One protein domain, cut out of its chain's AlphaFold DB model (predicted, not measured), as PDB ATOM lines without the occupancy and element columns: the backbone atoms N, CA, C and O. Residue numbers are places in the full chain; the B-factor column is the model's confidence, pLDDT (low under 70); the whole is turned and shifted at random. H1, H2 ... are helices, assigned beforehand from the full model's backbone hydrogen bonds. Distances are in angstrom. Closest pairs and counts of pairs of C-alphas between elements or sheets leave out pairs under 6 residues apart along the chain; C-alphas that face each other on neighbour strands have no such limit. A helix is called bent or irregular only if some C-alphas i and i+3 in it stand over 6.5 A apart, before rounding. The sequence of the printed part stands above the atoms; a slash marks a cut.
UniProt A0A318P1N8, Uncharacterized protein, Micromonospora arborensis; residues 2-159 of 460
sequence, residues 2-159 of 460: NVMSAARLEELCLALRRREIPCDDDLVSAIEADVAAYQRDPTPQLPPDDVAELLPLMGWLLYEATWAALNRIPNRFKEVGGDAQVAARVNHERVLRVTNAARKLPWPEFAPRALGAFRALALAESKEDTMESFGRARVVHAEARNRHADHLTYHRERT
ATOM      1  N   ASN A   2     -35.531  41.118 -52.346       76.81
ATOM      2  CA  ASN A   2     -36.708  41.549 -51.596       76.81
ATOM      3  C   ASN A   2     -36.327  41.644 -50.115       76.81
ATOM      4  O   ASN A   2     -35.839  40.660 -49.562       76.81
ATOM      5  N   VAL A   3     -36.491  42.827 -49.534       90.06
ATOM      6  CA  VAL A   3     -36.191  43.119 -48.128       90.06
ATOM      7  C   VAL A   3     -37.286  42.514 -47.240       90.06
ATOM      8  O   VAL A   3     -38.449  42.454 -47.648       90.06
ATOM      9  N   MET A   4     -36.943  42.041 -46.041       95.25
ATOM     10  CA  MET A   4     -37.919  41.570 -45.061       95.25
ATOM     11  C   MET A   4     -38.838  42.718 -44.637       95.25
ATOM     12  O   MET A   4     -38.391  43.798 -44.265       95.25
ATOM     13  N   SER A   5     -40.149  42.474 -44.658       96.38
ATOM     14  CA  SER A   5     -41.119  43.449 -44.162       96.38
ATOM     15  C   SER A   5     -41.039  43.589 -42.637       96.38
ATOM     16  O   SER A   5     -40.657  42.649 -41.937       96.38
ATOM     17  N   ALA A   6     -41.497  44.727 -42.107       95.81
ATOM     18  CA  ALA A   6     -41.592  44.959 -40.664       95.81
ATOM     19  C   ALA A   6     -42.350  43.830 -39.933       95.81
ATOM     20  O   ALA A   6     -41.882  43.314 -38.919       95.81
ATOM     21  N   ALA A   7     -43.474  43.377 -40.502       96.25
ATOM     22  CA  ALA A   7     -44.263  42.273 -39.953       96.25
ATOM     23  C   ALA A   7     -43.467  40.960 -39.881       96.25
ATOM     24  O   ALA A   7     -43.570  40.232 -38.895       96.25
ATOM     25  N   ARG A   8     -42.640  40.668 -40.897       97.31
ATOM     26  CA  ARG A   8     -41.796  39.468 -40.906       97.31
ATOM     27  C   ARG A   8     -40.679  39.551 -39.865       97.31
ATOM     28  O   ARG A   8     -40.402  38.556 -39.201       97.31
ATOM     29  N   LEU A   9     -40.048  40.716 -39.710       97.50
ATOM     30  CA  LEU A   9     -39.023  40.923 -38.683       97.50
ATOM     31  C   LEU A   9     -39.606  40.740 -37.274       97.50
ATOM     32  O   LEU A   9     -39.015  40.034 -36.457       97.50
ATOM     33  N   GLU A  10     -40.779  41.316 -37.001       96.00
ATOM     34  CA  GLU A  10     -41.472  41.177 -35.714       96.00
ATOM     35  C   GLU A  10     -41.869  39.720 -35.424       96.00
ATOM     36  O   GLU A  10     -41.613  39.220 -34.326       96.00
ATOM     37  N   GLU A  11     -42.415  39.011 -36.418       96.94
ATOM     38  CA  GLU A  11     -42.740  37.582 -36.322       96.94
ATOM     39  C   GLU A  11     -41.509  36.752 -35.923       96.94
ATOM     40  O   GLU A  11     -41.569  35.970 -34.972       96.94
ATOM     41  N   LEU A  12     -40.373  36.958 -36.598       97.81
ATOM     42  CA  LEU A  12     -39.125  36.249 -36.309       97.81
ATOM     43  C   LEU A  12     -38.588  36.557 -34.903       97.81
ATOM     44  O   LEU A  12     -38.152  35.642 -34.201       97.81
ATOM     45  N   CYS A  13     -38.644  37.821 -34.467       96.88
ATOM     46  CA  CYS A  13     -38.224  38.220 -33.121       96.88
ATOM     47  C   CYS A  13     -39.033  37.487 -32.043       96.88
ATOM     48  O   CYS A  13     -38.466  36.914 -31.107       96.88
ATOM     49  N   LEU A  14     -40.359  37.472 -32.191       95.00
ATOM     50  CA  LEU A  14     -41.261  36.808 -31.253       95.00
ATOM     51  C   LEU A  14     -41.078  35.287 -31.269       95.00
ATOM     52  O   LEU A  14     -41.005  34.680 -30.199       95.00
ATOM     53  N   ALA A  15     -40.936  34.681 -32.448       96.50
ATOM     54  CA  ALA A  15     -40.723  33.244 -32.589       96.50
ATOM     55  C   ALA A  15     -39.409  32.789 -31.922       96.50
ATOM     56  O   ALA A  15     -39.391  31.790 -31.199       96.50
ATOM     57  N   LEU A  16     -38.314  33.546 -32.077       96.69
ATOM     58  CA  LEU A  16     -37.053  33.287 -31.366       96.69
ATOM     59  C   LEU A  16     -37.213  33.435 -29.851       96.69
ATOM     60  O   LEU A  16     -36.785  32.562 -29.089       96.69
ATOM     61  N   ARG A  17     -37.858  34.519 -29.402       92.88
ATOM     62  CA  ARG A  17     -38.083  34.805 -27.977       92.88
ATOM     63  C   ARG A  17     -38.887  33.695 -27.296       92.88
ATOM     64  O   ARG A  17     -38.533  33.272 -26.192       92.88
ATOM     65  N   ARG A  18     -39.930  33.202 -27.968       93.94
ATOM     66  CA  ARG A  18     -40.789  32.090 -27.526       93.94
ATOM     67  C   ARG A  18     -40.165  30.714 -27.748       93.94
ATOM     68  O   ARG A  18     -40.692  29.725 -27.248       93.94
ATOM     69  N   ARG A  19     -39.001  30.654 -28.411       94.88
ATOM     70  CA  ARG A  19     -38.267  29.426 -28.766       94.88
ATOM     71  C   ARG A  19     -39.042  28.508 -29.714       94.88
ATOM     72  O   ARG A  19     -38.829  27.298 -29.702       94.88
ATOM     73  N   GLU A  20     -39.917  29.085 -30.526       96.94
ATOM     74  CA  GLU A  20     -40.669  28.395 -31.578       96.94
ATOM     75  C   GLU A  20     -39.758  28.062 -32.769       96.94
ATOM     76  O   GLU A  20     -39.931  27.025 -33.405       96.94
ATOM     77  N   ILE A  21     -38.741  28.896 -33.017       97.12
ATOM     78  CA  ILE A  21     -37.702  28.656 -34.027       97.12
ATOM     79  C   ILE A  21     -36.289  28.727 -33.421       97.12
ATOM     80  O   ILE A  21     -36.058  29.439 -32.435       97.12
ATOM     81  N   PRO A  22     -35.316  27.979 -33.973       96.00
ATOM     82  CA  PRO A  22     -33.905  28.132 -33.641       96.00
ATOM     83  C   PRO A  22     -33.271  29.349 -34.338       96.00
ATOM     84  O   PRO A  22     -33.805  29.889 -35.297       96.00
ATOM     85  N   CYS A  23     -32.061  29.709 -33.903       97.25
ATOM     86  CA  CYS A  23     -31.109  30.404 -34.768       97.25
ATOM     87  C   CYS A  23     -30.337  29.350 -35.579       97.25
ATOM     88  O   CYS A  23     -29.479  28.639 -35.034       97.25
ATOM     89  N   ASP A  24     -30.712  29.185 -36.844       97.69
ATOM     90  CA  ASP A  24     -30.108  28.274 -37.816       97.69
ATOM     91  C   ASP A  24     -29.470  29.031 -38.991       97.69
ATOM     92  O   ASP A  24     -29.479  30.261 -39.036       97.69
ATOM     93  N   ASP A  25     -28.840  28.301 -39.912       98.06
ATOM     94  CA  ASP A  25     -28.054  28.918 -40.984       98.06
ATOM     95  C   ASP A  25     -28.929  29.615 -42.034       98.06
ATOM     96  O   ASP A  25     -28.473  30.587 -42.641       98.06
ATOM     97  N   ASP A  26     -30.185  29.191 -42.187       98.00
ATOM     98  CA  ASP A  26     -31.165  29.838 -43.063       98.00
ATOM     99  C   ASP A  26     -31.549  31.212 -42.509       98.00
ATOM    100  O   ASP A  26     -31.478  32.212 -43.228       98.00
ATOM    101  N   LEU A  27     -31.868  31.296 -41.212       98.38
ATOM    102  CA  LEU A  27     -32.153  32.573 -40.562       98.38
ATOM    103  C   LEU A  27     -30.933  33.505 -40.574       98.38
ATOM    104  O   LEU A  27     -31.073  34.691 -40.870       98.38
ATOM    105  N   VAL A  28     -29.732  32.991 -40.282       98.62
ATOM    106  CA  VAL A  28     -28.505  33.805 -40.332       98.62
ATOM    107  C   VAL A  28     -28.272  34.353 -41.741       98.62
ATOM    108  O   VAL A  28     -27.972  35.537 -41.892       98.62
ATOM    109  N   SER A  29     -28.460  33.532 -42.775       98.44
ATOM    110  CA  SER A  29     -28.289  33.964 -44.167       98.44
ATOM    111  C   SER A  29     -29.359  34.977 -44.590       98.44
ATOM    112  O   SER A  29     -29.051  35.924 -45.312       98.44
ATOM    113  N   ALA A  30     -30.596  34.836 -44.098       98.19
ATOM    114  CA  ALA A  30     -31.653  35.823 -44.309       98.19
ATOM    115  C   ALA A  30     -31.308  37.180 -43.669       98.19
ATOM    116  O   ALA A  30     -31.455  38.211 -44.318       98.19
ATOM    117  N   ILE A  31     -30.792  37.182 -42.433       98.44
ATOM    118  CA  ILE A  31     -30.316  38.395 -41.747       98.44
ATOM    119  C   ILE A  31     -29.192  39.068 -42.545       98.44
ATOM    120  O   ILE A  31     -29.244  40.271 -42.787       98.44
ATOM    121  N   GLU A  32     -28.177  38.310 -42.966       98.38
ATOM    122  CA  GLU A  32     -27.044  38.842 -43.734       98.38
ATOM    123  C   GLU A  32     -27.491  39.462 -45.067       98.38
ATOM    124  O   GLU A  32     -27.023  40.546 -45.426       98.38
ATOM    125  N   ALA A  33     -28.407  38.799 -45.780       97.38
ATOM    126  CA  ALA A  33     -28.954  39.294 -47.040       97.38
ATOM    127  C   ALA A  33     -29.753  40.593 -46.854       97.38
ATOM    128  O   ALA A  33     -29.627  41.509 -47.667       97.38
ATOM    129  N   ASP A  34     -30.537  40.693 -45.779       96.88
ATOM    130  CA  ASP A  34     -31.364  41.868 -45.498       96.88
ATOM    131  C   ASP A  34     -30.520  43.079 -45.086       96.88
ATOM    132  O   ASP A  34     -30.678  44.171 -45.629       96.88
ATOM    133  N   VAL A  35     -29.521  42.864 -44.221       96.81
ATOM    134  CA  VAL A  35     -28.541  43.899 -43.857       96.81
ATOM    135  C   VAL A  35     -27.790  44.415 -45.086       96.81
ATOM    136  O   VAL A  35     -27.584  45.622 -45.218       96.81
ATOM    137  N   ALA A  36     -27.395  43.525 -46.001       95.75
ATOM    138  CA  ALA A  36     -26.761  43.928 -47.253       95.75
ATOM    139  C   ALA A  36     -27.718  44.734 -48.150       95.75
ATOM    140  O   ALA A  36     -27.292  45.685 -48.798       95.75
ATOM    141  N   ALA A  37     -29.010  44.395 -48.164       94.06
ATOM    142  CA  ALA A  37     -30.015  45.094 -48.960       94.06
ATOM    143  C   ALA A  37     -30.338  46.511 -48.445       94.06
ATOM    144  O   ALA A  37     -30.776  47.348 -49.234       94.06
ATOM    145  N   TYR A  38     -30.087  46.808 -47.164       94.12
ATOM    146  CA  TYR A  38     -30.223  48.166 -46.621       94.12
ATOM    147  C   TYR A  38     -29.133  49.129 -47.103       94.12
ATOM    148  O   TYR A  38     -29.313  50.345 -47.010       94.12
ATOM    149  N   GLN A  39     -27.993  48.621 -47.584       89.38
ATOM    150  CA  GLN A  39     -26.876  49.461 -48.008       89.38
ATOM    151  C   GLN A  39     -27.269  50.325 -49.214       89.38
ATOM    152  O   GLN A  39     -27.853  49.849 -50.188       89.38
ATOM    153  N   ARG A  40     -26.931  51.618 -49.152       83.19
ATOM    154  CA  ARG A  40     -27.172  52.595 -50.221       83.19
ATOM    155  C   ARG A  40     -25.856  53.245 -50.627       83.19
ATOM    156  O   ARG A  40     -25.033  53.544 -49.760       83.19
ATOM    157  N   ASP A  41     -25.698  53.496 -51.923       78.25
ATOM    158  CA  ASP A  41     -24.580  54.258 -52.478       78.25
ATOM    159  C   ASP A  41     -25.105  55.468 -53.283       78.25
ATOM    160  O   ASP A  41     -25.824  55.263 -54.268       78.25
ATOM    161  N   PRO A  42     -24.808  56.714 -52.864       82.25
ATOM    162  CA  PRO A  42     -24.150  57.072 -51.602       82.25
ATOM    163  C   PRO A  42     -25.039  56.758 -50.386       82.25
ATOM    164  O   PRO A  42     -26.266  56.742 -50.494       82.25
ATOM    165  N   THR A  43     -24.440  56.535 -49.212       84.62
ATOM    166  CA  THR A  43     -25.190  56.392 -47.951       84.62
ATOM    167  C   THR A  43     -25.610  57.784 -47.457       84.62
ATOM    168  O   THR A  43     -24.737  58.557 -47.048       84.62
ATOM    169  N   PRO A  44     -26.905  58.163 -47.512       88.31
ATOM    170  CA  PRO A  44     -27.346  59.445 -46.970       88.31
ATOM    171  C   PRO A  44     -27.082  59.541 -45.460       88.31
ATOM    172  O   PRO A  44     -26.882  58.541 -44.773       88.31
ATOM    173  N   GLN A  45     -27.095  60.763 -44.924       88.06
ATOM    174  CA  GLN A  45     -26.854  61.005 -43.496       88.06
ATOM    175  C   GLN A  45     -27.935  60.395 -42.587       88.06
ATOM    176  O   GLN A  45     -27.631  59.994 -41.466       88.06
ATOM    177  N   LEU A  46     -29.181  60.356 -43.064       90.62
ATOM    178  CA  LEU A  46     -30.325  59.757 -42.383       90.62
ATOM    179  C   LEU A  46     -30.804  58.534 -43.173       90.62
ATOM    180  O   LEU A  46     -30.707  58.554 -44.406       90.62
ATOM    181  N   PRO A  47     -31.337  57.501 -42.497       92.12
ATOM    182  CA  PRO A  47     -31.927  56.367 -43.187       92.12
ATOM    183  C   PRO A  47     -33.135  56.822 -44.025       92.12
ATOM    184  O   PRO A  47     -33.935  57.629 -43.546       92.12
ATOM    185  N   PRO A  48     -33.293  56.315 -45.259       92.12
ATOM    186  CA  PRO A  48     -34.526  56.469 -46.028       92.12
ATOM    187  C   PRO A  48     -35.746  55.907 -45.281       92.12
ATOM    188  O   PRO A  48     -35.603  54.943 -44.529       92.12
ATOM    189  N   ASP A  49     -36.940  56.462 -45.516       90.38
ATOM    190  CA  ASP A  49     -38.171  56.092 -44.791       90.38
ATOM    191  C   ASP A  49     -38.485  54.586 -44.848       90.38
ATOM    192  O   ASP A  49     -38.909  54.009 -43.848       90.38
ATOM    193  N   ASP A  50     -38.209  53.930 -45.983       89.31
ATOM    194  CA  ASP A  50     -38.422  52.488 -46.189       89.31
ATOM    195  C   ASP A  50     -37.473  51.600 -45.364       89.31
ATOM    196  O   ASP A  50     -37.742  50.418 -45.173       89.31
ATOM    197  N   VAL A  51     -36.367  52.159 -44.867       93.19
ATOM    198  CA  VAL A  51     -35.377  51.470 -44.023       93.19
ATOM    199  C   VAL A  51     -35.472  51.932 -42.567       93.19
ATOM    200  O   VAL A  51     -35.239  51.141 -41.653       93.19
ATOM    201  N   ALA A  52     -35.843  53.191 -42.327       92.12
ATOM    202  CA  ALA A  52     -35.897  53.797 -41.000       92.12
ATOM    203  C   ALA A  52     -36.802  53.017 -40.031       92.12
ATOM    204  O   ALA A  52     -36.434  52.822 -38.873       92.12
ATOM    205  N   GLU A  53     -37.948  52.517 -40.505       91.12
ATOM    206  CA  GLU A  53     -38.856  51.688 -39.698       91.12
ATOM    207  C   GLU A  53     -38.340  50.258 -39.455       91.12
ATOM    208  O   GLU A  53     -38.712  49.620 -38.467       91.12
ATOM    209  N   LEU A  54     -37.452  49.759 -40.321       95.75
ATOM    210  CA  LEU A  54     -36.913  48.401 -40.249       95.75
ATOM    211  C   LEU A  54     -35.706  48.305 -39.314       95.75
ATOM    212  O   LEU A  54     -35.529  47.280 -38.658       95.75
ATOM    213  N   LEU A  55     -34.891  49.358 -39.201       95.38
ATOM    214  CA  LEU A  55     -33.650  49.342 -38.413       95.38
ATOM    215  C   LEU A  55     -33.851  48.945 -36.938       95.38
ATOM    216  O   LEU A  55     -33.123  48.061 -36.469       95.38
ATOM    217  N   PRO A  56     -34.840  49.484 -36.193       94.50
ATOM    218  CA  PRO A  56     -35.096  49.039 -34.824       94.50
ATOM    219  C   PRO A  56     -35.466  47.550 -34.735       94.50
ATOM    220  O   PRO A  56     -35.012  46.855 -33.821       94.50
ATOM    221  N   LEU A  57     -36.254  47.049 -35.694       96.12
ATOM    222  CA  LEU A  57     -36.697  45.653 -35.752       96.12
ATOM    223  C   LEU A  57     -35.556  44.712 -36.144       96.12
ATOM    224  O   LEU A  57     -35.391  43.670 -35.517       96.12
ATOM    225  N   MET A  58     -34.718  45.099 -37.108       97.94
ATOM    226  CA  MET A  58     -33.497  44.367 -37.435       97.94
ATOM    227  C   MET A  58     -32.560  44.324 -36.225       97.94
ATOM    228  O   MET A  58     -32.052  43.262 -35.873       97.94
ATOM    229  N   GLY A  59     -32.386  45.442 -35.513       97.38
ATOM    230  CA  GLY A  59     -31.633  45.473 -34.258       97.38
ATOM    231  C   GLY A  59     -32.179  44.502 -33.207       97.38
ATOM    232  O   GLY A  59     -31.402  43.839 -32.516       97.38
ATOM    233  N   TRP A  60     -33.505  44.374 -33.097       97.25
ATOM    234  CA  TRP A  60     -34.141  43.391 -32.218       97.25
ATOM    235  C   TRP A  60     -33.918  41.950 -32.703       97.25
ATOM    236  O   TRP A  60     -33.561  41.092 -31.896       97.25
ATOM    237  N   LEU A  61     -34.021  41.686 -34.005       98.19
ATOM    238  CA  LEU A  61     -33.780  40.361 -34.574       98.19
ATOM    239  C   LEU A  61     -32.334  39.902 -34.350       98.19
ATOM    240  O   LEU A  61     -32.109  38.773 -33.914       98.19
ATOM    241  N   LEU A  62     -31.356  40.788 -34.565       98.44
ATOM    242  CA  LEU A  62     -29.938  40.541 -34.276       98.44
ATOM    243  C   LEU A  62     -29.723  40.178 -32.794       98.44
ATOM    244  O   LEU A  62     -28.991  39.232 -32.480       98.44
ATOM    245  N   TYR A  63     -30.393  40.889 -31.879       97.75
ATOM    246  CA  TYR A  63     -30.379  40.580 -30.447       97.75
ATOM    247  C   TYR A  63     -30.936  39.175 -30.165       97.75
ATOM    248  O   TYR A  63     -30.277  38.370 -29.504       97.75
ATOM    249  N   GLU A  64     -32.135  38.852 -30.655       97.81
ATOM    250  CA  GLU A  64     -32.795  37.576 -30.340       97.81
ATOM    251  C   GLU A  64     -32.075  36.387 -30.980       97.81
ATOM    252  O   GLU A  64     -31.897  35.353 -30.333       97.81
ATOM    253  N   ALA A  65     -31.600  36.532 -32.220       98.44
ATOM    254  CA  ALA A  65     -30.900  35.475 -32.942       98.44
ATOM    255  C   ALA A  65     -29.582  35.108 -32.247       98.44
ATOM    256  O   ALA A  65     -29.291  33.926 -32.028       98.44
ATOM    257  N   THR A  66     -28.807  36.114 -31.831       98.44
ATOM    258  CA  THR A  66     -27.573  35.875 -31.072       98.44
ATOM    259  C   THR A  66     -27.847  35.338 -29.671       98.44
ATOM    260  O   THR A  66     -27.141  34.433 -29.225       98.44
ATOM    261  N   TRP A  67     -28.893  35.806 -28.984       96.44
ATOM    262  CA  TRP A  67     -29.280  35.280 -27.673       96.44
ATOM    263  C   TRP A  67     -29.738  33.814 -27.740       96.44
ATOM    264  O   TRP A  67     -29.347  32.996 -26.899       96.44
ATOM    265  N   ALA A  68     -30.523  33.452 -28.758       97.25
ATOM    266  CA  ALA A  68     -30.977  32.085 -28.994       97.25
ATOM    267  C   ALA A  68     -29.800  31.126 -29.249       97.25
ATOM    268  O   ALA A  68     -29.747  30.055 -28.639       97.25
ATOM    269  N   ALA A  69     -28.835  31.525 -30.085       97.69
ATOM    270  CA  ALA A  69     -27.622  30.745 -30.344       97.69
ATOM    271  C   ALA A  69     -26.714  30.658 -29.101       97.69
ATOM    272  O   ALA A  69     -26.291  29.567 -28.714       97.69
ATOM    273  N   LEU A  70     -26.478  31.774 -28.403       96.94
ATOM    274  CA  LEU A  70     -25.639  31.822 -27.199       96.94
ATOM    275  C   LEU A  70     -26.124  30.863 -26.107       96.94
ATOM    276  O   LEU A  70     -25.304  30.227 -25.440       96.94
ATOM    277  N   ASN A  71     -27.440  30.746 -25.904       93.81
ATOM    278  CA  ASN A  71     -28.025  29.856 -24.894       93.81
ATOM    279  C   ASN A  71     -27.749  28.364 -25.154       93.81
ATOM    280  O   ASN A  71     -27.913  27.554 -24.245       93.81
ATOM    281  N   ARG A  72     -27.301  28.004 -26.362       93.12
ATOM    282  CA  ARG A  72     -26.931  26.636 -26.756       93.12
ATOM    283  C   ARG A  72     -25.432  26.354 -26.658       93.12
ATOM    284  O   ARG A  72     -25.010  25.235 -26.919       93.12
ATOM    285  N   ILE A  73     -24.629  27.343 -26.266       93.88
ATOM    286  CA  ILE A  73     -23.195  27.177 -26.008       93.88
ATOM    287  C   ILE A  73     -23.025  26.889 -24.505       93.88
ATOM    288  O   ILE A  73     -23.305  27.780 -23.694       93.88
ATOM    289  N   PRO A  74     -22.610  25.683 -24.081       89.31
ATOM    290  CA  PRO A  74     -22.296  25.430 -22.680       89.31
ATOM    291  C   PRO A  74     -20.979  26.115 -22.278       89.31
ATOM    292  O   PRO A  74     -20.135  26.424 -23.118       89.31
ATOM    293  N   ASN A  75     -20.796  26.366 -20.980       86.31
ATOM    294  CA  ASN A  75     -19.487  26.775 -20.458       86.31
ATOM    295  C   ASN A  75     -18.482  25.628 -20.644       86.31
ATOM    296  O   ASN A  75     -18.871  24.468 -20.535       86.31
ATOM    297  N   ARG A  76     -17.207  25.952 -20.894       83.44
ATOM    298  CA  ARG A  76     -16.109  24.984 -21.070       83.44
ATOM    299  C   ARG A  76     -16.404  23.907 -22.108       83.44
ATOM    300  O   ARG A  76     -15.966  22.770 -21.997       83.44
ATOM    301  N   PHE A  77     -17.134  24.257 -23.165       80.94
ATOM    302  CA  PHE A  77     -17.530  23.296 -24.197       80.94
ATOM    303  C   PHE A  77     -16.337  22.608 -24.890       80.94
ATOM    304  O   PHE A  77     -16.512  21.552 -25.494       80.94
ATOM    305  N   LYS A  78     -15.121  23.179 -24.810       78.81
ATOM    306  CA  LYS A  78     -13.890  22.528 -25.282       78.81
ATOM    307  C   LYS A  78     -13.483  21.309 -24.442       78.81
ATOM    308  O   LYS A  78     -12.862  20.417 -25.004       78.81
ATOM    309  N   GLU A  79     -13.854  21.252 -23.163       76.75
ATOM    310  CA  GLU A  79     -13.526  20.154 -22.240       76.75
ATOM    311  C   GLU A  79     -14.505  18.971 -22.364       76.75
ATOM    312  O   GLU A  79     -14.129  17.834 -22.105       76.75
ATOM    313  N   VAL A  80     -15.746  19.217 -22.808       72.38
ATOM    314  CA  VAL A  80     -16.799  18.185 -22.928       72.38
ATOM    315  C   VAL A  80     -16.568  17.239 -24.121       72.38
ATOM    316  O   VAL A  80     -16.970  16.079 -24.074       72.38
ATOM    317  N   GLY A  81     -15.902  17.713 -25.183       78.19
ATOM    318  CA  GLY A  81     -15.630  16.937 -26.400       78.19
ATOM    319  C   GLY A  81     -16.884  16.518 -27.193       78.19
ATOM    320  O   GLY A  81     -18.009  16.926 -26.893       78.19
ATOM    321  N   GLY A  82     -16.679  15.721 -28.248       88.31
ATOM    322  CA  GLY A  82     -17.742  15.057 -29.019       88.31
ATOM    323  C   GLY A  82     -18.780  15.988 -29.667       88.31
ATOM    324  O   GLY A  82     -18.491  17.134 -30.024       88.31
ATOM    325  N   ASP A  83     -20.012  15.490 -29.802       87.94
ATOM    326  CA  ASP A  83     -21.123  16.193 -30.463       87.94
ATOM    327  C   ASP A  83     -21.491  17.512 -29.772       87.94
ATOM    328  O   ASP A  83     -21.851  18.489 -30.431       87.94
ATOM    329  N   ALA A  84     -21.348  17.579 -28.446       85.75
ATOM    330  CA  ALA A  84     -21.598  18.796 -27.679       85.75
ATOM    331  C   ALA A  84     -20.609  19.913 -28.049       85.75
ATOM    332  O   ALA A  84     -21.010  21.071 -28.197       85.75
ATOM    333  N   GLN A  85     -19.330  19.576 -28.256       90.50
ATOM    334  CA  GLN A  85     -18.326  20.534 -28.717       90.50
ATOM    335  C   GLN A  85     -18.621  21.010 -30.147       90.50
ATOM    336  O   GLN A  85     -18.500  22.206 -30.425       90.50
ATOM    337  N   VAL A  86     -19.024  20.106 -31.047       92.12
ATOM    338  CA  VAL A  86     -19.397  20.453 -32.431       92.12
ATOM    339  C   VAL A  86     -20.600  21.397 -32.438       92.12
ATOM    340  O   VAL A  86     -20.533  22.473 -33.034       92.12
ATOM    341  N   ALA A  87     -21.663  21.059 -31.708       91.88
ATOM    342  CA  ALA A  87     -22.854  21.894 -31.592       91.88
ATOM    343  C   ALA A  87     -22.535  23.278 -31.001       91.88
ATOM    344  O   ALA A  87     -23.040  24.293 -31.485       91.88
ATOM    345  N   ALA A  88     -21.667  23.348 -29.989       93.56
ATOM    346  CA  ALA A  88     -21.232  24.612 -29.405       93.56
ATOM    347  C   ALA A  88     -20.467  25.488 -30.412       93.56
ATOM    348  O   ALA A  88     -20.742  26.683 -30.497       93.56
ATOM    349  N   ARG A  89     -19.568  24.901 -31.219       94.94
ATOM    350  CA  ARG A  89     -18.842  25.618 -32.284       94.94
ATOM    351  C   ARG A  89     -19.777  26.148 -33.368       94.94
ATOM    352  O   ARG A  89     -19.630  27.295 -33.767       94.94
ATOM    353  N   VAL A  90     -20.764  25.356 -33.794       96.62
ATOM    354  CA  VAL A  90     -21.776  25.801 -34.769       96.62
ATOM    355  C   VAL A  90     -22.555  27.004 -34.232       96.62
ATOM    356  O   VAL A  90     -22.712  28.004 -34.925       96.62
ATOM    357  N   ASN A  91     -23.010  26.955 -32.976       97.44
ATOM    358  CA  ASN A  91     -23.721  28.090 -32.383       97.44
ATOM    359  C   ASN A  91     -22.805  29.308 -32.173       97.44
ATOM    360  O   ASN A  91     -23.260  30.434 -32.349       97.44
ATOM    361  N   HIS A  92     -21.527  29.103 -31.840       97.62
ATOM    362  CA  HIS A  92     -20.541  30.184 -31.771       97.62
ATOM    363  C   HIS A  92     -20.377  30.880 -33.127       97.62
ATOM    364  O   HIS A  92     -20.426  32.105 -33.199       97.62
ATOM    365  N   GLU A  93     -20.249  30.108 -34.208       98.12
ATOM    366  CA  GLU A  93     -20.147  30.641 -35.569       98.12
ATOM    367  C   GLU A  93     -21.392  31.448 -35.960       98.12
ATOM    368  O   GLU A  93     -21.281  32.539 -36.516       98.12
ATOM    369  N   ARG A  94     -22.589  30.983 -35.587       98.62
ATOM    370  CA  ARG A  94     -23.833  31.741 -35.808       98.62
ATOM    371  C   ARG A  94     -23.843  33.071 -35.056       98.62
ATOM    372  O   ARG A  94     -24.198  34.091 -35.640       98.62
ATOM    373  N   VAL A  95     -23.411  33.090 -33.792       98.69
ATOM    374  CA  VAL A  95     -23.260  34.342 -33.026       98.69
ATOM    375  C   VAL A  95     -22.277  35.287 -33.724       98.69
ATOM    376  O   VAL A  95     -22.572  36.475 -33.864       98.69
ATOM    377  N   LEU A  96     -21.141  34.774 -34.200       98.62
ATOM    378  CA  LEU A  96     -20.137  35.559 -34.915       98.62
ATOM    379  C   LEU A  96     -20.694  36.160 -36.213       98.62
ATOM    380  O   LEU A  96     -20.571  37.368 -36.421       98.62
ATOM    381  N   ARG A  97     -21.347  35.354 -37.056       98.75
ATOM    382  CA  ARG A  97     -21.959  35.795 -38.321       98.75
ATOM    383  C   ARG A  97     -23.006  36.886 -38.114       98.75
ATOM    384  O   ARG A  97     -22.915  37.947 -38.730       98.75
ATOM    385  N   VAL A  98     -23.930  36.696 -37.173       98.81
ATOM    386  CA  VAL A  98     -24.952  37.706 -36.845       98.81
ATOM    387  C   VAL A  98     -24.318  38.977 -36.263       98.81
ATOM    388  O   VAL A  98     -24.732  40.083 -36.599       98.81
ATOM    389  N   THR A  99     -23.259  38.863 -35.458       98.81
ATOM    390  CA  THR A  99     -22.515  40.042 -34.969       98.81
ATOM    391  C   THR A  99     -21.795  40.770 -36.105       98.81
ATOM    392  O   THR A  99     -21.751  41.997 -36.129       98.81
ATOM    393  N   ASN A 100     -21.273  40.045 -37.096       98.69
ATOM    394  CA  ASN A 100     -20.704  40.649 -38.299       98.69
ATOM    395  C   ASN A 100     -21.767  41.347 -39.154       98.69
ATOM    396  O   ASN A 100     -21.469  42.391 -39.733       98.69
ATOM    397  N   ALA A 101     -22.998  40.832 -39.203       98.56
ATOM    398  CA  ALA A 101     -24.125  41.549 -39.795       98.56
ATOM    399  C   ALA A 101     -24.421  42.843 -39.012       98.56
ATOM    400  O   ALA A 101     -24.509  43.907 -39.614       98.56
ATOM    401  N   ALA A 102     -24.432  42.799 -37.674       98.50
ATOM    402  CA  ALA A 102     -24.583  43.994 -36.838       98.50
ATOM    403  C   ALA A 102     -23.476  45.045 -37.078       98.50
ATOM    404  O   ALA A 102     -23.764  46.237 -37.131       98.50
ATOM    405  N   ARG A 103     -22.217  44.625 -37.288       98.19
ATOM    406  CA  ARG A 103     -21.101  45.526 -37.652       98.19
ATOM    407  C   ARG A 103     -21.286  46.215 -39.004       98.19
ATOM    408  O   ARG A 103     -20.752  47.305 -39.189       98.19
ATOM    409  N   LYS A 104     -21.976  45.558 -39.941       97.38
ATOM    410  CA  LYS A 104     -22.203  46.018 -41.322       97.38
ATOM    411  C   LYS A 104     -23.537  46.746 -41.509       97.38
ATOM    412  O   LYS A 104     -23.812  47.192 -42.622       97.38
ATOM    413  N   LEU A 105     -24.359  46.834 -40.461       96.69
ATOM    414  CA  LEU A 105     -25.656  47.495 -40.502       96.69
ATOM    415  C   LEU A 105     -25.471  48.989 -40.821       96.69
ATOM    416  O   LEU A 105     -24.724  49.655 -40.099       96.69
ATOM    417  N   PRO A 106     -26.107  49.528 -41.877       95.62
ATOM    418  CA  PRO A 106     -26.076  50.961 -42.143       95.62
ATOM    419  C   PRO A 106     -26.938  51.709 -41.116       95.62
ATOM    420  O   PRO A 106     -27.939  51.174 -40.643       95.62
ATOM    421  N   TRP A 107     -26.541  52.938 -40.769       96.12
ATOM    422  CA  TRP A 107     -27.168  53.745 -39.707       96.12
ATOM    423  C   TRP A 107     -27.339  52.984 -38.377       96.12
ATOM    424  O   TRP A 107     -28.447  52.922 -37.826       96.12
ATOM    425  N   PRO A 108     -26.270  52.355 -37.851       96.31
ATOM    426  CA  PRO A 108     -26.357  51.502 -36.666       96.31
ATOM    427  C   PRO A 108     -26.879  52.242 -35.422       96.31
ATOM    428  O   PRO A 108     -27.454  51.620 -34.526       96.31
ATOM    429  N   GLU A 109     -26.757  53.568 -35.376       95.50
ATOM    430  CA  GLU A 109     -27.298  54.429 -34.332       95.50
ATOM    431  C   GLU A 109     -28.836  54.408 -34.244       95.50
ATOM    432  O   GLU A 109     -29.387  54.693 -33.182       95.50
ATOM    433  N   PHE A 110     -29.544  54.006 -35.305       94.81
ATOM    434  CA  PHE A 110     -31.005  53.825 -35.310       94.81
ATOM    435  C   PHE A 110     -31.435  52.401 -34.919       94.81
ATOM    436  O   PHE A 110     -32.628  52.113 -34.829       94.81
ATOM    437  N   ALA A 111     -30.483  51.512 -34.618       95.88
ATOM    438  CA  ALA A 111     -30.733  50.141 -34.184       95.88
ATOM    439  C   ALA A 111     -30.018  49.807 -32.856       95.88
ATOM    440  O   ALA A 111     -29.199  48.884 -32.820       95.88
ATOM    441  N   PRO A 112     -30.330  50.479 -31.724       95.62
ATOM    442  CA  PRO A 112     -29.577  50.324 -30.469       95.62
ATOM    443  C   PRO A 112     -29.423  48.867 -30.010       95.62
ATOM    444  O   PRO A 112     -28.369  48.456 -29.527       95.62
ATOM    445  N   ARG A 113     -30.462  48.047 -30.219       96.31
ATOM    446  CA  ARG A 113     -30.489  46.630 -29.829       96.31
ATOM    447  C   ARG A 113     -29.513  45.749 -30.610       96.31
ATOM    448  O   ARG A 113     -29.135  44.701 -30.090       96.31
ATOM    449  N   ALA A 114     -29.034  46.186 -31.777       97.94
ATOM    450  CA  ALA A 114     -27.999  45.480 -32.533       97.94
ATOM    451  C   ALA A 114     -26.702  45.319 -31.719       97.94
ATOM    452  O   ALA A 114     -25.985  44.332 -31.886       97.94
ATOM    453  N   LEU A 115     -26.437  46.223 -30.763       98.31
ATOM    454  CA  LEU A 115     -25.316  46.101 -29.823       98.31
ATOM    455  C   LEU A 115     -25.410  44.832 -28.949       98.31
ATOM    456  O   LEU A 115     -24.397  44.317 -28.478       98.31
ATOM    457  N   GLY A 116     -26.604  44.253 -28.801       97.62
ATOM    458  CA  GLY A 116     -26.803  42.963 -28.142       97.62
ATOM    459  C   GLY A 116     -26.108  41.790 -28.831       97.62
ATOM    460  O   GLY A 116     -25.753  40.827 -28.152       97.62
ATOM    461  N   ALA A 117     -25.842  41.882 -30.139       98.62
ATOM    462  CA  ALA A 117     -25.052  40.879 -30.846       98.62
ATOM    463  C   ALA A 117     -23.592  40.870 -30.356       98.62
ATOM    464  O   ALA A 117     -23.040  39.811 -30.066       98.62
ATOM    465  N   PHE A 118     -23.002  42.049 -30.133       98.69
ATOM    466  CA  PHE A 118     -21.648  42.183 -29.585       98.69
ATOM    467  C   PHE A 118     -21.565  41.620 -28.169       98.69
ATOM    468  O   PHE A 118     -20.674  40.827 -27.870       98.69
ATOM    469  N   ARG A 119     -22.556  41.938 -27.324       98.06
ATOM    470  CA  ARG A 119     -22.703  41.319 -26.000       98.06
ATOM    471  C   ARG A 119     -22.676  39.796 -26.090       98.06
ATOM    472  O   ARG A 119     -21.990  39.131 -25.318       98.06
ATOM    473  N   ALA A 120     -23.469  39.235 -27.002       98.31
ATOM    474  CA  ALA A 120     -23.588  37.797 -27.149       98.31
ATOM    475  C   ALA A 120     -22.284  37.161 -27.643       98.31
ATOM    476  O   ALA A 120     -21.918  36.104 -27.132       98.31
ATOM    477  N   LEU A 121     -21.561  37.812 -28.559       98.62
ATOM    478  CA  LEU A 121     -20.245  37.364 -29.008       98.62
ATOM    479  C   LEU A 121     -19.217  37.405 -27.874       98.62
ATOM    480  O   LEU A 121     -18.556  36.402 -27.633       98.62
ATOM    481  N   ALA A 122     -19.136  38.497 -27.111       98.19
ATOM    482  CA  ALA A 122     -18.227  38.582 -25.968       98.19
ATOM    483  C   ALA A 122     -18.505  37.479 -24.929       98.19
ATOM    484  O   ALA A 122     -17.588  36.831 -24.415       98.19
ATOM    485  N   LEU A 123     -19.786  37.195 -24.662       97.19
ATOM    486  CA  LEU A 123     -20.178  36.083 -23.800       97.19
ATOM    487  C   LEU A 123     -19.814  34.725 -24.414       97.19
ATOM    488  O   LEU A 123     -19.306  33.877 -23.685       97.19
ATOM    489  N   ALA A 124     -20.039  34.512 -25.713       97.00
ATOM    490  CA  ALA A 124     -19.685  33.274 -26.408       97.00
ATOM    491  C   ALA A 124     -18.174  32.993 -26.343       97.00
ATOM    492  O   ALA A 124     -17.786  31.887 -25.972       97.00
ATOM    493  N   GLU A 125     -17.341  34.009 -26.574       96.69
ATOM    494  CA  GLU A 125     -15.883  33.931 -26.426       96.69
ATOM    495  C   GLU A 125     -15.492  33.570 -24.983       96.69
ATOM    496  O   GLU A 125     -14.707  32.653 -24.730       96.69
ATOM    497  N   SER A 126     -16.121  34.207 -23.988       94.69
ATOM    498  CA  SER A 126     -15.846  33.913 -22.573       94.69
ATOM    499  C   SER A 126     -16.270  32.504 -22.127       94.69
ATOM    500  O   SER A 126     -15.780  32.004 -21.114       94.69
ATOM    501  N   LYS A 127     -17.178  31.838 -22.858       92.81
ATOM    502  CA  LYS A 127     -17.640  30.479 -22.525       92.81
ATOM    503  C   LYS A 127     -16.615  29.402 -22.837       92.81
ATOM    504  O   LYS A 127     -16.712  28.329 -22.247       92.81
ATOM    505  N   GLU A 128     -15.653  29.675 -23.715       90.44
ATOM    506  CA  GLU A 128     -14.509  28.788 -23.929       90.44
ATOM    507  C   GLU A 128     -13.666  28.639 -22.651       90.44
ATOM    508  O   GLU A 128     -13.105  27.573 -22.422       90.44
ATOM    509  N   ASP A 129     -13.684  29.664 -21.789       88.62
ATOM    510  CA  ASP A 129     -13.033  29.687 -20.479       88.62
ATOM    511  C   ASP A 129     -11.503  29.592 -20.575       88.62
ATOM    512  O   ASP A 129     -10.894  28.879 -19.798       88.62
ATOM    513  N   THR A 130     -10.849  30.286 -21.511       88.75
ATOM    514  CA  THR A 130      -9.376  30.327 -21.608       88.75
ATOM    515  C   THR A 130      -8.867  31.764 -21.532       88.75
ATOM    516  O   THR A 130      -9.591  32.708 -21.840       88.75
ATOM    517  N   MET A 131      -7.599  31.968 -21.149       87.62
ATOM    518  CA  MET A 131      -7.022  33.323 -21.116       87.62
ATOM    519  C   MET A 131      -7.058  34.008 -22.490       87.62
ATOM    520  O   MET A 131      -7.306  35.209 -22.571       87.62
ATOM    521  N   GLU A 132      -6.852  33.245 -23.567       92.31
ATOM    522  CA  GLU A 132      -6.951  33.752 -24.937       92.31
ATOM    523  C   GLU A 132      -8.388  34.173 -25.274       92.31
ATOM    524  O   GLU A 132      -8.612  35.278 -25.772       92.31
ATOM    525  N   SER A 133      -9.375  33.332 -24.949       94.00
ATOM    526  CA  SER A 133     -10.777  33.632 -25.236       94.00
ATOM    527  C   SER A 133     -11.299  34.818 -24.426       94.00
ATOM    528  O   SER A 133     -12.089  35.619 -24.924       94.00
ATOM    529  N   PHE A 134     -10.796  35.007 -23.207       93.88
ATOM    530  CA  PHE A 134     -11.058  36.204 -22.419       93.88
ATOM    531  C   PHE A 134     -10.451  37.467 -23.036       93.88
ATOM    532  O   PHE A 134     -11.100  38.512 -23.022       93.88
ATOM    533  N   GLY A 135      -9.259  37.374 -23.632       94.69
ATOM    534  CA  GLY A 135      -8.681  38.462 -24.425       94.69
ATOM    535  C   GLY A 135      -9.591  38.868 -25.587       94.69
ATOM    536  O   GLY A 135      -9.881  40.052 -25.754       94.69
ATOM    537  N   ARG A 136     -10.129  37.892 -26.333       97.31
ATOM    538  CA  ARG A 136     -11.096  38.151 -27.419       97.31
ATOM    539  C   ARG A 136     -12.399  38.764 -26.898       97.31
ATOM    540  O   ARG A 136     -12.880  39.738 -27.470       97.31
ATOM    541  N   ALA A 137     -12.927  38.269 -25.777       97.44
ATOM    542  CA  ALA A 137     -14.123  38.829 -25.147       97.44
ATOM    543  C   ALA A 137     -13.948  40.312 -24.763       97.44
ATOM    544  O   ALA A 137     -14.846  41.111 -25.016       97.44
ATOM    545  N   ARG A 138     -12.785  40.701 -24.214       95.81
ATOM    546  CA  ARG A 138     -12.483  42.106 -23.871       95.81
ATOM    547  C   ARG A 138     -12.485  43.026 -25.084       95.81
ATOM    548  O   ARG A 138     -13.034  44.119 -25.005       95.81
ATOM    549  N   VAL A 139     -11.904  42.582 -26.199       97.69
ATOM    550  CA  VAL A 139     -11.904  43.358 -27.450       97.69
ATOM    551  C   VAL A 139     -13.337  43.636 -27.905       97.69
ATOM    552  O   VAL A 139     -13.658  44.762 -28.276       97.69
ATOM    553  N   VAL A 140     -14.218  42.635 -27.825       98.31
ATOM    554  CA  VAL A 140     -15.622  42.784 -28.227       98.31
ATOM    555  C   VAL A 140     -16.409  43.672 -27.253       98.31
ATOM    556  O   VAL A 140     -17.208  44.488 -27.710       98.31
ATOM    557  N   HIS A 141     -16.171  43.568 -25.940       98.06
ATOM    558  CA  HIS A 141     -16.773  44.475 -24.948       98.06
ATOM    559  C   HIS A 141     -16.369  45.932 -25.198       98.06
ATOM    560  O   HIS A 141     -17.237  46.797 -25.309       98.06
ATOM    561  N   ALA A 142     -15.074  46.194 -25.404       97.75
ATOM    562  CA  ALA A 142     -14.575  47.528 -25.727       97.75
ATOM    563  C   ALA A 142     -15.175  48.073 -27.036       97.75
ATOM    564  O   ALA A 142     -15.566  49.238 -27.093       97.75
ATOM    565  N   GLU A 143     -15.304  47.234 -28.073       98.31
ATOM    566  CA  GLU A 143     -15.977  47.620 -29.319       98.31
ATOM    567  C   GLU A 143     -17.441  48.014 -29.070       98.31
ATOM    568  O   GLU A 143     -17.890  49.054 -29.555       98.31
ATOM    569  N   ALA A 144     -18.188  47.213 -28.306       98.12
ATOM    570  CA  ALA A 144     -19.596  47.476 -28.022       98.12
ATOM    571  C   ALA A 144     -19.796  48.770 -27.223       98.12
ATOM    572  O   ALA A 144     -20.711  49.538 -27.522       98.12
ATOM    573  N   ARG A 145     -18.921  49.022 -26.245       97.12
ATOM    574  CA  ARG A 145     -18.938  50.218 -25.399       97.12
ATOM    575  C   ARG A 145     -18.670  51.489 -26.197       97.12
ATOM    576  O   ARG A 145     -19.430  52.447 -26.094       97.12
ATOM    577  N   ASN A 146     -17.634  51.474 -27.037       97.88
ATOM    578  CA  ASN A 146     -17.302  52.617 -27.887       97.88
ATOM    579  C   ASN A 146     -18.451  52.919 -28.858       97.88
ATOM    580  O   ASN A 146     -18.918  54.051 -28.925       97.88
ATOM    581  N   ARG A 147     -19.003  51.890 -29.517       98.19
ATOM    582  CA  ARG A 147     -20.164  52.052 -30.405       98.19
ATOM    583  C   ARG A 147     -21.394  52.580 -29.672       98.19
ATOM    584  O   ARG A 147     -22.100  53.420 -30.213       98.19
ATOM    585  N   HIS A 148     -21.672  52.098 -28.459       98.06
ATOM    586  CA  HIS A 148     -22.770  52.621 -27.640       98.06
ATOM    587  C   HIS A 148     -22.622  54.127 -27.408       98.06
ATOM    588  O   HIS A 148     -23.553  54.879 -27.706       98.06
ATOM    589  N   ALA A 149     -21.444  54.557 -26.947       96.88
ATOM    590  CA  ALA A 149     -21.148  55.958 -26.682       96.88
ATOM    591  C   ALA A 149     -21.249  56.821 -27.951       96.88
ATOM    592  O   ALA A 149     -21.894  57.873 -27.925       96.88
ATOM    593  N   ASP A 150     -20.685  56.354 -29.067       96.75
ATOM    594  CA  ASP A 150     -20.711  57.052 -30.356       96.75
ATOM    595  C   ASP A 150     -22.146  57.207 -30.883       96.75
ATOM    596  O   ASP A 150     -22.574  58.305 -31.249       96.75
ATOM    597  N   HIS A 151     -22.932  56.123 -30.869       95.69
ATOM    598  CA  HIS A 151     -24.314  56.137 -31.348       95.69
ATOM    599  C   HIS A 151     -25.221  57.020 -30.480       95.69
ATOM    600  O   HIS A 151     -26.082  57.729 -30.999       95.69
ATOM    601  N   LEU A 152     -25.042  57.000 -29.157       94.12
ATOM    602  CA  LEU A 152     -25.805  57.859 -28.255       94.12
ATOM    603  C   LEU A 152     -25.434  59.337 -28.445       94.12
ATOM    604  O   LEU A 152     -26.313  60.201 -28.449       94.12
ATOM    605  N   THR A 153     -24.146  59.630 -28.647       94.44
ATOM    606  CA  THR A 153     -23.653  60.990 -28.919       94.44
ATOM    607  C   THR A 153     -24.245  61.542 -30.212       94.44
ATOM    608  O   THR A 153     -24.767  62.657 -30.204       94.44
ATOM    609  N   TYR A 154     -24.296  60.734 -31.279       92.94
ATOM    610  CA  TYR A 154     -24.927  61.106 -32.552       92.94
ATOM    611  C   TYR A 154     -26.347  61.667 -32.370       92.94
ATOM    612  O   TYR A 154     -26.714  62.655 -33.015       92.94
ATOM    613  N   HIS A 155     -27.153  61.032 -31.511       91.62
ATOM    614  CA  HIS A 155     -28.536  61.447 -31.257       91.62
ATOM    615  C   HIS A 155     -28.637  62.639 -30.317       91.62
ATOM    616  O   HIS A 155     -29.573  63.412 -30.447       91.62
ATOM    617  N   ARG A 156     -27.700  62.822 -29.384       90.06
ATOM    618  CA  ARG A 156     -27.706  63.980 -28.473       90.06
ATOM    619  C   ARG A 156     -27.333  65.283 -29.167       90.06
ATOM    620  O   ARG A 156     -27.863  66.331 -28.816       90.06
ATOM    621  N   GLU A 157     -26.446  65.218 -30.151       89.25
ATOM    622  CA  GLU A 157     -26.027  66.388 -30.933       89.25
ATOM    623  C   GLU A 157     -27.100  66.857 -31.925       89.25
ATOM    624  O   GLU A 157     -27.109  68.014 -32.346       89.25
ATOM    625  N   ARG A 158     -28.034  65.975 -32.290       82.12
ATOM    626  CA  ARG A 158     -29.167  66.290 -33.158       82.12
ATOM    627  C   ARG A 158     -30.408  66.443 -32.297       82.12
ATOM    628  O   ARG A 158     -30.842  65.479 -31.693       82.12
ATOM    629  N   THR A 159     -31.026  67.619 -32.262       70.88
ATOM    630  CA  THR A 159     -32.276  67.860 -31.518       70.88
ATOM    631  C   THR A 159     -33.435  67.016 -32.081       70.88
ATOM    632  O   THR A 159     -34.273  67.506 -32.834       70.88
TER     633      THR A 159
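What this domain is: This is residues 2 to 159 of the 460 residues of an uncharacterized protein of Micromonospora arborensis (UniProt A0A318P1N8). Helices running mostly side by side make an elongated body: H2, H4, H6 and H7 form an up-and-down bundle, each running against the one before it in the chain. The long helix H8 packs along H7 on one side of the bundle, H1 packs on H4 on another, and the small helices H3 and H5 lie toward opposite ends of the long axis. The printed part has 158 residues with eight named helices, H1 to H8 in chain order, and no named strand; the class is all helix. It is compact, with a radius of gyration of the C-alphas of 16.1 A, and spans 50 by 32 by 26 A.

How they stand to each other: H8, residues 131 to 157, touches H7, residues 112 to 127, in a helical hairpin; they run opposite ways at a shallow tilt of 11 degrees, and their closest C-alphas, those of Ala 122 and Ala 137, are 4.2 A apart. H7 forms another helical hairpin with H6, residues 82 to 104, at a shallow tilt of 31 degrees; H6 touches it with residues 92 to 102 alone, closest at the C-alphas of Thr 99 and Ala 117, 4.9 A. H6 is the hub, touching four helices. One is H4, residues 54 to 70, which runs opposite ways to it at 18 degrees, a shallow tilt, with the C-alphas of Thr 66 and Val 95 closest at 5.0 A. H4 also touches H7, the same way at a shallow tilt of 15 degrees, closest at the C-alphas of Gly 59 and Ala 114, 4.0 A. H2, residues 25 to 37, touches residues 94 to 104 of H6 alone, the closest C-alphas being those of Glu 32 and Ala 101, 5.6 A. H1, residues 6 to 18, touches H4, closest at the C-alphas of Cys 13 and Leu 61, 5.1 A. H5, residues 77 to 80, touches residues 84 to 88 of H6 alone, closest at the C-alphas of Phe 77 and Gln 85, 5.4 A. H3, residues 49 to 52, and H4 meet only through their link. H8 is apart from H4 and H6. Every O i to N i+4 pair is within hydrogen-bond range in H1, H2, H4 and H6, against 9 of 12 in H7 and 22 of 23 in H8; H3 and H5 are too short for such a pair.

Where its parts are: H8 is 39.4 A long from C-alpha 131 to C-alpha 157 at (-26.027, 66.388, -30.933). H6 is 33.6 A long, H7 24.5 A and H4 23.9 A. H7 is neither bent nor irregular, but only just: C-alphas 112 and 115 are 6.0 A apart. H1 begins with C-alpha 6 at (-41.592, 44.959, -40.664).

The domain as a whole: The two C-alphas farthest apart, those of Gly 82 and Thr 159, are 54.8 A from each other. The printed part has no cut, and the link from H2 to H3, 11 residues, is long. No printed residue is under 70 in pLDDT.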